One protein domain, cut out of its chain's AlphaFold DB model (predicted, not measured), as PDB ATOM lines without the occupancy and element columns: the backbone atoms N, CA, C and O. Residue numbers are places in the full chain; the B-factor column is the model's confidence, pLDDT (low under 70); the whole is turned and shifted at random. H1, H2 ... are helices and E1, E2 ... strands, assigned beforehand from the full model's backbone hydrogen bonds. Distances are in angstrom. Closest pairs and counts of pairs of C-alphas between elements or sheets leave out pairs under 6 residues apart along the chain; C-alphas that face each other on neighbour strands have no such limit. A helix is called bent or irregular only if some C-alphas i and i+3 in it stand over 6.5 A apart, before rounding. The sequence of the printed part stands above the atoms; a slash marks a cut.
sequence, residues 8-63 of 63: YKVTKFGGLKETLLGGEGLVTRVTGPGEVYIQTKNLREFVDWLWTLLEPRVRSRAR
ATOM      1  N   TYR A   8     -11.594  15.535  99.913       94.94
ATOM      2  CA  TYR A   8     -10.134  15.590  99.846       94.94
ATOM      3  C   TYR A   8      -9.464  14.228 100.034       94.94
ATOM      4  O   TYR A   8      -9.952  13.342 100.735       94.94
ATOM      5  N   LYS A   9      -8.289  14.067  99.420       93.31
ATOM      6  CA  LYS A   9      -7.424  12.899  99.596       93.31
ATOM      7  C   LYS A   9      -5.961  13.317  99.627       93.31
ATOM      8  O   LYS A   9      -5.471  13.939  98.685       93.31
ATOM      9  N   VAL A  10      -5.250  12.912 100.676       90.25
ATOM     10  CA  VAL A  10      -3.788  13.034 100.739       90.25
ATOM     11  C   VAL A  10      -3.166  11.832 100.033       90.25
ATOM     12  O   VAL A  10      -3.468  10.682 100.352       90.25
ATOM     13  N   THR A  11      -2.314  12.084  99.047       84.94
ATOM     14  CA  THR A  11      -1.599  11.056  98.284       84.94
ATOM     15  C   THR A  11      -0.128  11.421  98.153       84.94
ATOM     16  O   THR A  11       0.243  12.575  98.319       84.94
ATOM     17  N   LYS A  12       0.728  10.460  97.814       81.38
ATOM     18  CA  LYS A  12       2.103  10.760  97.398       81.38
ATOM     19  C   LYS A  12       2.105  11.216  95.936       81.38
ATOM     20  O   LYS A  12       1.277  10.741  95.156       81.38
ATOM     21  N   PHE A  13       2.974  12.158  95.575       68.81
ATOM     22  CA  PHE A  13       3.122  12.582  94.183       68.81
ATOM     23  C   PHE A  13       3.985  11.563  93.424       68.81
ATOM     24  O   PHE A  13       5.141  11.336  93.783       68.81
ATOM     25  N   GLY A  14       3.408  10.930  92.399       66.00
ATOM     26  CA  GLY A  14       4.065   9.893  91.598       66.00
ATOM     27  C   GLY A  14       4.295   8.563  92.335       66.00
ATOM     28  O   GLY A  14       3.662   8.277  93.355       66.00
ATOM     29  N   GLY A  15       5.163   7.714  91.783       66.81
ATOM     30  CA  GLY A  15       5.638   6.506  92.451       66.81
ATOM     31  C   GLY A  15       6.666   6.833  93.540       66.81
ATOM     32  O   GLY A  15       7.032   7.986  93.762       66.81
ATOM     33  N   LEU A  16       7.183   5.802  94.221       60.84
ATOM     34  CA  LEU A  16       8.199   5.971  95.276       60.84
ATOM     35  C   LEU A  16       9.433   6.773  94.813       60.84
ATOM     36  O   LEU A  16      10.064   7.427  95.638       60.84
ATOM     37  N   LYS A  17       9.773   6.730  93.517       57.34
ATOM     38  CA  LYS A  17      10.931   7.435  92.948       57.34
ATOM     39  C   LYS A  17      10.677   8.936  92.790       57.34
ATOM     40  O   LYS A  17      11.527   9.726  93.184       57.34
ATOM     41  N   GLU A  18       9.516   9.340  92.283       59.19
ATOM     42  CA  GLU A  18       9.169  10.757  92.108       59.19
ATOM     43  C   GLU A  18       8.955  11.468  93.454       59.19
ATOM     44  O   GLU A  18       9.382  12.607  93.627       59.19
ATOM     45  N   THR A  19       8.389  10.765  94.441       60.94
ATOM     46  CA  THR A  19       8.213  11.273  95.813       60.94
ATOM     47  C   THR A  19       9.551  11.579  96.507       60.94
ATOM     48  O   THR A  19       9.628  12.510  97.304       60.94
ATOM     49  N   LEU A  20      10.609  10.805  96.224       58.09
ATOM     50  CA  LEU A  20      11.937  10.985  96.830       58.09
ATOM     51  C   LEU A  20      12.752  12.110  96.172       58.09
ATOM     52  O   LEU A  20      13.543  12.755  96.853       58.09
ATOM     53  N   LEU A  21      12.575  12.345  94.869       56.84
ATOM     54  CA  LEU A  21      13.351  13.338  94.112       56.84
ATOM     55  C   LEU A  21      12.755  14.755  94.158       56.84
ATOM     56  O   LEU A  21      13.477  15.716  93.917       56.84
ATOM     57  N   GLY A  22      11.462  14.894  94.468       58.38
ATOM     58  CA  GLY A  22      10.764  16.187  94.507       58.38
ATOM     59  C   GLY A  22      10.841  16.944  95.838       58.38
ATOM     60  O   GLY A  22      10.387  18.080  95.902       58.38
ATOM     61  N   GLY A  23      11.375  16.339  96.906       62.06
ATOM     62  CA  GLY A  23      11.500  16.966  98.233       62.06
ATOM     63  C   GLY A  23      10.186  17.127  99.016       62.06
ATOM     64  O   GLY A  23      10.199  17.061 100.243       62.06
ATOM     65  N   GLU A  24       9.042  17.237  98.340       65.81
ATOM     66  CA  GLU A  24       7.710  17.283  98.949       65.81
ATOM     67  C   GLU A  24       6.943  15.987  98.660       65.81
ATOM     68  O   GLU A  24       6.399  15.756  97.582       65.81
ATOM     69  N   GLY A  25       6.933  15.082  99.639       69.62
ATOM     70  CA  GLY A  25       6.439  13.721  99.435       69.62
ATOM     71  C   GLY A  25       4.914  13.553  99.446       69.62
ATOM     72  O   GLY A  25       4.422  12.446  99.229       69.62
ATOM     73  N   LEU A  26       4.148  14.607  99.736       82.06
ATOM     74  CA  LEU A  26       2.701  14.533  99.940       82.06
ATOM     75  C   LEU A  26       1.989  15.637  99.160       82.06
ATOM     76  O   LEU A  26       2.363  16.800  99.230       82.06
ATOM     77  N   VAL A  27       0.913  15.264  98.476       86.25
ATOM     78  CA  VAL A  27      -0.007  16.173  97.793       86.25
ATOM     79  C   VAL A  27      -1.420  15.958  98.307       86.25
ATOM     80  O   VAL A  27      -1.829  14.836  98.608       86.25
ATOM     81  N   THR A  28      -2.185  17.042  98.384       90.62
ATOM     82  CA  THR A  28      -3.604  16.993  98.747       90.62
ATOM     83  C   THR A  28      -4.429  17.268  97.503       90.62
ATOM     84  O   THR A  28      -4.368  18.360  96.946       90.62
ATOM     85  N   ARG A  29      -5.197  16.276  97.053       92.25
ATOM     86  CA  ARG A  29      -6.183  16.448  95.985       92.25
ATOM     87  C   ARG A  29      -7.504  16.862  96.614       92.25
ATOM     88  O   ARG A  29      -7.986  16.144  97.484       92.25
ATOM     89  N   VAL A  30      -8.067  17.977  96.162       95.56
ATOM     90  CA  VAL A  30      -9.379  18.478  96.589       95.56
ATOM     91  C   VAL A  30     -10.315  18.478  95.379       95.56
ATOM     92  O   VAL A  30      -9.914  18.934  94.308       95.56
ATOM     93  N   THR A  31     -11.528  17.952  95.544       97.00
ATOM     94  CA  THR A  31     -12.572  17.884  94.511       97.00
ATOM     95  C   THR A  31     -13.820  18.604  95.016       97.00
ATOM     96  O   THR A  31     -14.269  18.345  96.127       97.00
ATOM     97  N   GLY A  32     -14.351  19.528  94.212       96.00
ATOM     98  CA  GLY A  32     -15.485  20.380  94.580       96.00
ATOM     99  C   GLY A  32     -16.870  19.742  94.379       96.00
ATOM    100  O   GLY A  32     -16.962  18.566  94.021       96.00
ATOM    101  N   PRO A  33     -17.947  20.540  94.538       97.38
ATOM    102  CA  PRO A  33     -17.959  22.013  94.509       97.38
ATOM    103  C   PRO A  33     -17.489  22.681  95.814       97.38
ATOM    104  O   PRO A  33     -17.524  22.063  96.871       97.38
ATOM    105  N   GLY A  34     -17.053  23.946  95.751       96.31
ATOM    106  CA  GLY A  34     -16.652  24.747  96.919       96.31
ATOM    107  C   GLY A  34     -15.387  25.582  96.696       96.31
ATOM    108  O   GLY A  34     -14.811  25.582  95.608       96.31
ATOM    109  N   GLU A  35     -14.956  26.301  97.731       97.75
ATOM    110  CA  GLU A  35     -13.745  27.123  97.715       97.75
ATOM    111  C   GLU A  35     -12.559  26.403  98.357       97.75
ATOM    112  O   GLU A  35     -12.694  25.699  99.360       97.75
ATOM    113  N   VAL A  36     -11.364  26.632  97.808       96.69
ATOM    114  CA  VAL A  36     -10.103  26.121  98.353       96.69
ATOM    115  C   VAL A  36      -9.173  27.290  98.638       96.69
ATOM    116  O   VAL A  36      -8.763  28.020  97.740       96.69
ATOM    117  N   TYR A  37      -8.800  27.438  99.905       96.25
ATOM    118  CA  TYR A  37      -7.883  28.466 100.374       96.25
ATOM    119  C   TYR A  37      -6.460  27.914 100.386       96.25
ATOM    120  O   TYR A  37      -6.146  27.012 101.175       96.25
ATOM    121  N   ILE A  38      -5.606  28.491  99.541       94.25
ATOM    122  CA  ILE A  38      -4.181  28.166  99.445       94.25
ATOM    123  C   ILE A  38      -3.322  29.260 100.081       94.25
ATOM    124  O   ILE A  38      -3.678  30.437 100.083       94.25
ATOM    125  N   GLN A  39      -2.160  28.869 100.595       93.75
ATOM    126  CA  GLN A  39      -1.109  29.798 100.995       93.75
ATOM    127  C   GLN A  39      -0.013  29.771  99.933       93.75
ATOM    128  O   GLN A  39       0.411  28.704  99.504       93.75
ATOM    129  N   THR A  40       0.460  30.941  99.514       91.12
ATOM    130  CA  THR A  40       1.521  31.066  98.498       91.12
ATOM    131  C   THR A  40       2.928  30.916  99.078       91.12
ATOM    132  O   THR A  40       3.908  30.955  98.334       91.12
ATOM    133  N   LYS A  41       3.046  30.787 100.404       89.81
ATOM    134  CA  LYS A  41       4.311  30.668 101.132       89.81
ATOM    135  C   LYS A  41       4.254  29.514 102.121       89.81
ATOM    136  O   LYS A  41       3.283  29.383 102.862       89.81
ATOM    137  N   ASN A  42       5.326  28.728 102.158       90.25
ATOM    138  CA  ASN A  42       5.537  27.681 103.143       90.25
ATOM    139  C   ASN A  42       6.242  28.274 104.374       90.25
ATOM    140  O   ASN A  42       7.363  28.779 104.283       90.25
ATOM    141  N   LEU A  43       5.579  28.234 105.533       91.75
ATOM    142  CA  LEU A  43       6.117  28.818 106.763       91.75
ATOM    143  C   LEU A  43       7.386  28.103 107.243       91.75
ATOM    144  O   LEU A  43       8.271  28.758 107.784       91.75
ATOM    145  N   ARG A  44       7.494  26.784 107.035       90.38
ATOM    146  CA  ARG A  44       8.681  26.013 107.420       90.38
ATOM    147  C   ARG A  44       9.890  26.468 106.619       90.38
ATOM    148  O   ARG A  44      10.872  26.875 107.220       90.38
ATOM    149  N   GLU A  45       9.778  26.492 105.293       90.56
ATOM    150  CA  GLU A  45      10.864  26.969 104.426       90.56
ATOM    151  C   GLU A  45      11.264  28.408 104.758       90.56
ATOM    152  O   GLU A  45      12.446  28.740 104.798       90.56
ATOM    153  N   PHE A  46      10.279  29.268 105.037       93.75
ATOM    154  CA  PHE A  46      10.543  30.646 105.433       93.75
ATOM    155  C   PHE A  46      11.315  30.737 106.755       93.75
ATOM    156  O   PHE A  46      12.269  31.509 106.855       93.75
ATOM    157  N   VAL A  47      10.927  29.953 107.763       95.62
ATOM    158  CA  VAL A  47      11.624  29.901 109.055       95.62
ATOM    159  C   VAL A  47      13.023  29.316 108.897       95.62
ATOM    160  O   VAL A  47      13.963  29.871 109.458       95.62
ATOM    161  N   ASP A  48      13.179  28.256 108.107       94.88
ATOM    162  CA  ASP A  48      14.473  27.626 107.847       94.88
ATOM    163  C   ASP A  48      15.422  28.615 107.156       94.88
ATOM    164  O   ASP A  48      16.563  28.789 107.588       94.88
ATOM    165  N   TRP A  49      14.932  29.353 106.153       95.06
ATOM    166  CA  TRP A  49      15.675  30.449 105.533       95.06
ATOM    167  C   TRP A  49      16.055  31.525 106.553       95.06
ATOM    168  O   TRP A  49      17.221  31.914 106.638       95.06
ATOM    169  N   LEU A  50      15.095  31.995 107.353       96.50
ATOM    170  CA  LEU A  50      15.336  33.043 108.340       96.50
ATOM    171  C   LEU A  50      16.374  32.604 109.384       96.50
ATOM    172  O   LEU A  50      17.230  33.397 109.783       96.50
ATOM    173  N   TRP A  51      16.337  31.336 109.797       96.50
ATOM    174  CA  TRP A  51      17.286  30.763 110.743       96.50
ATOM    175  C   TRP A  51      18.727  30.862 110.239       96.50
ATOM    176  O   TRP A  51      19.595  31.238 111.022       96.50
ATOM    177  N   THR A  52      18.984  30.673 108.937       96.25
ATOM    178  CA  THR A  52      20.339  30.837 108.362       96.25
ATOM    179  C   THR A  52      20.947  32.223 108.621       96.25
ATOM    180  O   THR A  52      22.164  32.370 108.726       96.25
ATOM    181  N   LEU A  53      20.102  33.248 108.773       96.25
ATOM    182  CA  LEU A  53      20.519  34.629 109.022       96.25
ATOM    183  C   LEU A  53      20.604  34.963 110.517       96.25
ATOM    184  O   LEU A  53      21.414  35.804 110.928       96.25
ATOM    185  N   LEU A  54      19.735  34.353 111.327       96.06
ATOM    186  CA  LEU A  54      19.632  34.627 112.760       96.06
ATOM    187  C   LEU A  54      20.586  33.771 113.593       96.06
ATOM    188  O   LEU A  54      21.155  34.276 114.561       96.06
ATOM    189  N   GLU A  55      20.805  32.515 113.208       95.94
ATOM    190  CA  GLU A  55      21.611  31.548 113.952       95.94
ATOM    191  C   GLU A  55      22.993  32.092 114.355       95.94
ATOM    192  O   GLU A  55      23.322  32.008 115.544       95.94
ATOM    193  N   PRO A  56      23.794  32.716 113.462       94.50
ATOM    194  CA  PRO A  56      25.123  33.197 113.841       94.50
ATOM    195  C   PRO A  56      25.078  34.266 114.941       94.50
ATOM    196  O   PRO A  56      25.950  34.311 115.808       94.50
ATOM    197  N   ARG A  57      24.038  35.112 114.934       93.00
ATOM    198  CA  ARG A  57      23.843  36.191 115.917       93.00
ATOM    199  C   ARG A  57      23.336  35.669 117.254       93.00
ATOM    200  O   ARG A  57      23.725  36.179 118.300       93.00
ATOM    201  N   VAL A  58      22.469  34.661 117.226       94.69
ATOM    202  CA  VAL A  58      21.993  33.996 118.445       94.69
ATOM    203  C   VAL A  58      23.158  33.276 119.126       94.69
ATOM    204  O   VAL A  58      23.367  33.444 120.324       94.69
ATOM    205  N   ARG A  59      23.978  32.546 118.357       91.94
ATOM    206  CA  ARG A  59      25.145  31.821 118.881       91.94
ATOM    207  C   ARG A  59      26.237  32.738 119.437       91.94
ATOM    208  O   ARG A  59      26.927  32.328 120.366       91.94
ATOM    209  N   SER A  60      26.406  33.949 118.900       91.56
ATOM    210  CA  SER A  60      27.409  34.898 119.403       91.56
ATOM    211  C   SER A  60      26.999  35.595 120.700       91.56
ATOM    212  O   SER A  60      27.870  35.896 121.505       91.56
ATOM    213  N   ARG A  61      25.697  35.823 120.926       81.12
ATOM    214  CA  ARG A  61      25.165  36.413 122.171       81.12
ATOM    215  C   ARG A  61      24.994  35.418 123.319       81.12
ATOM    216  O   ARG A  61      24.785  35.838 124.448       81.12
ATOM    217  N   ALA A  62      25.015  34.122 123.022       75.19
ATOM    218  CA  ALA A  62      24.906  33.057 124.018       75.19
ATOM    219  C   ALA A  62      26.254  32.698 124.685       75.19
ATOM    220  O   ALA A  62      26.293  31.783 125.504       75.19
ATOM    221  N   ARG A  63      27.345  33.381 124.312       55.09
ATOM    222  CA  ARG A  63      28.659  33.331 124.969       55.09
ATOM    223  C   ARG A  63      28.865  34.598 125.785       55.09
ATOM    224  O   ARG A  63      29.516  34.483 126.841       55.09
TER     225      ARG A  63
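AT A GLANCE: This is residues 8 to 63 of the 63 residues of the protein "AIM24 family protein" of Candidatus Bathyarchaeota archaeon (UniProt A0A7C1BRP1). The model looks like a lopsided V: a short arm made of a two-stranded ladder, E1 with E2, ending in a small helical loop that holds H1, and a longer arm, residues 33 to 63, which folds back from the far end of E2 and sticks out alone. The longer arm is first a stretch with no named element and then the long, kinked helix H2. The printed part has 56 residues, with two named helices and two named strands in the order E1, H1, E2, H2; the sheet has the order E1 - E2 and is antiparallel, and the class is mixed, helices and strands. The whole is extended, with a radius of gyration of the C-alphas of 17.7 A, and its outline is flat, spanning 55 by 31 by 13 A.

HOW THE PARTS SIT: E1, residues 8 to 11, and E2, residues 27 to 31, are antiparallel neighbours, with 153 degrees between their directions. The C-alphas of Val 10 and Thr 28 face each other at 4.4 A. N 11 and O 27 are within hydrogen-bond range at 2.8 A, and so are N 29 and O 9 at 2.9 A. H1, residues 16 to 21, lies between the two strands along the chain, with a tight link of 4 residues before it and a tight link of 5 residues after it. H2, residues 43 to 61, follows E2 after a long link of 11 residues. H2 is apart from E1 and from H1. It has a kink of 50 degrees near residue 53 and is irregular, but only just: C-alphas 53 and 56 are 6.8 A apart. In H1 every O i to N i+4 pair is within hydrogen-bond range; in H2 12 of 15 are.

IN THESE COORDINATES: E1 begins at C-alpha 8, at (-10.134, 15.590, 99.846), and runs 9.8 A to Thr 11. H1 runs 9.1 A from Leu 16 to Leu 21. E2 covers 13.1 A from Val 27 to Thr 31, whose C-alpha is at (-12.572, 17.884, 94.511). H2 covers 25.6 A from Leu 43 to Arg 61, whose C-alpha is at (25.165, 36.413, 122.171).

THE WHOLE: The two C-alphas farthest apart are those of Pro 33 and Arg 63, 56.8 A. Residues 33 to 63, of which 43 to 61 belong to H2, stand free. The printed part has no cut and ends at residue 63, the chain's last residue. The mean pLDDT of the printed part is 84.7; residues 13 to 25 and residue 63 are under 70, and H1 has a mean of 59.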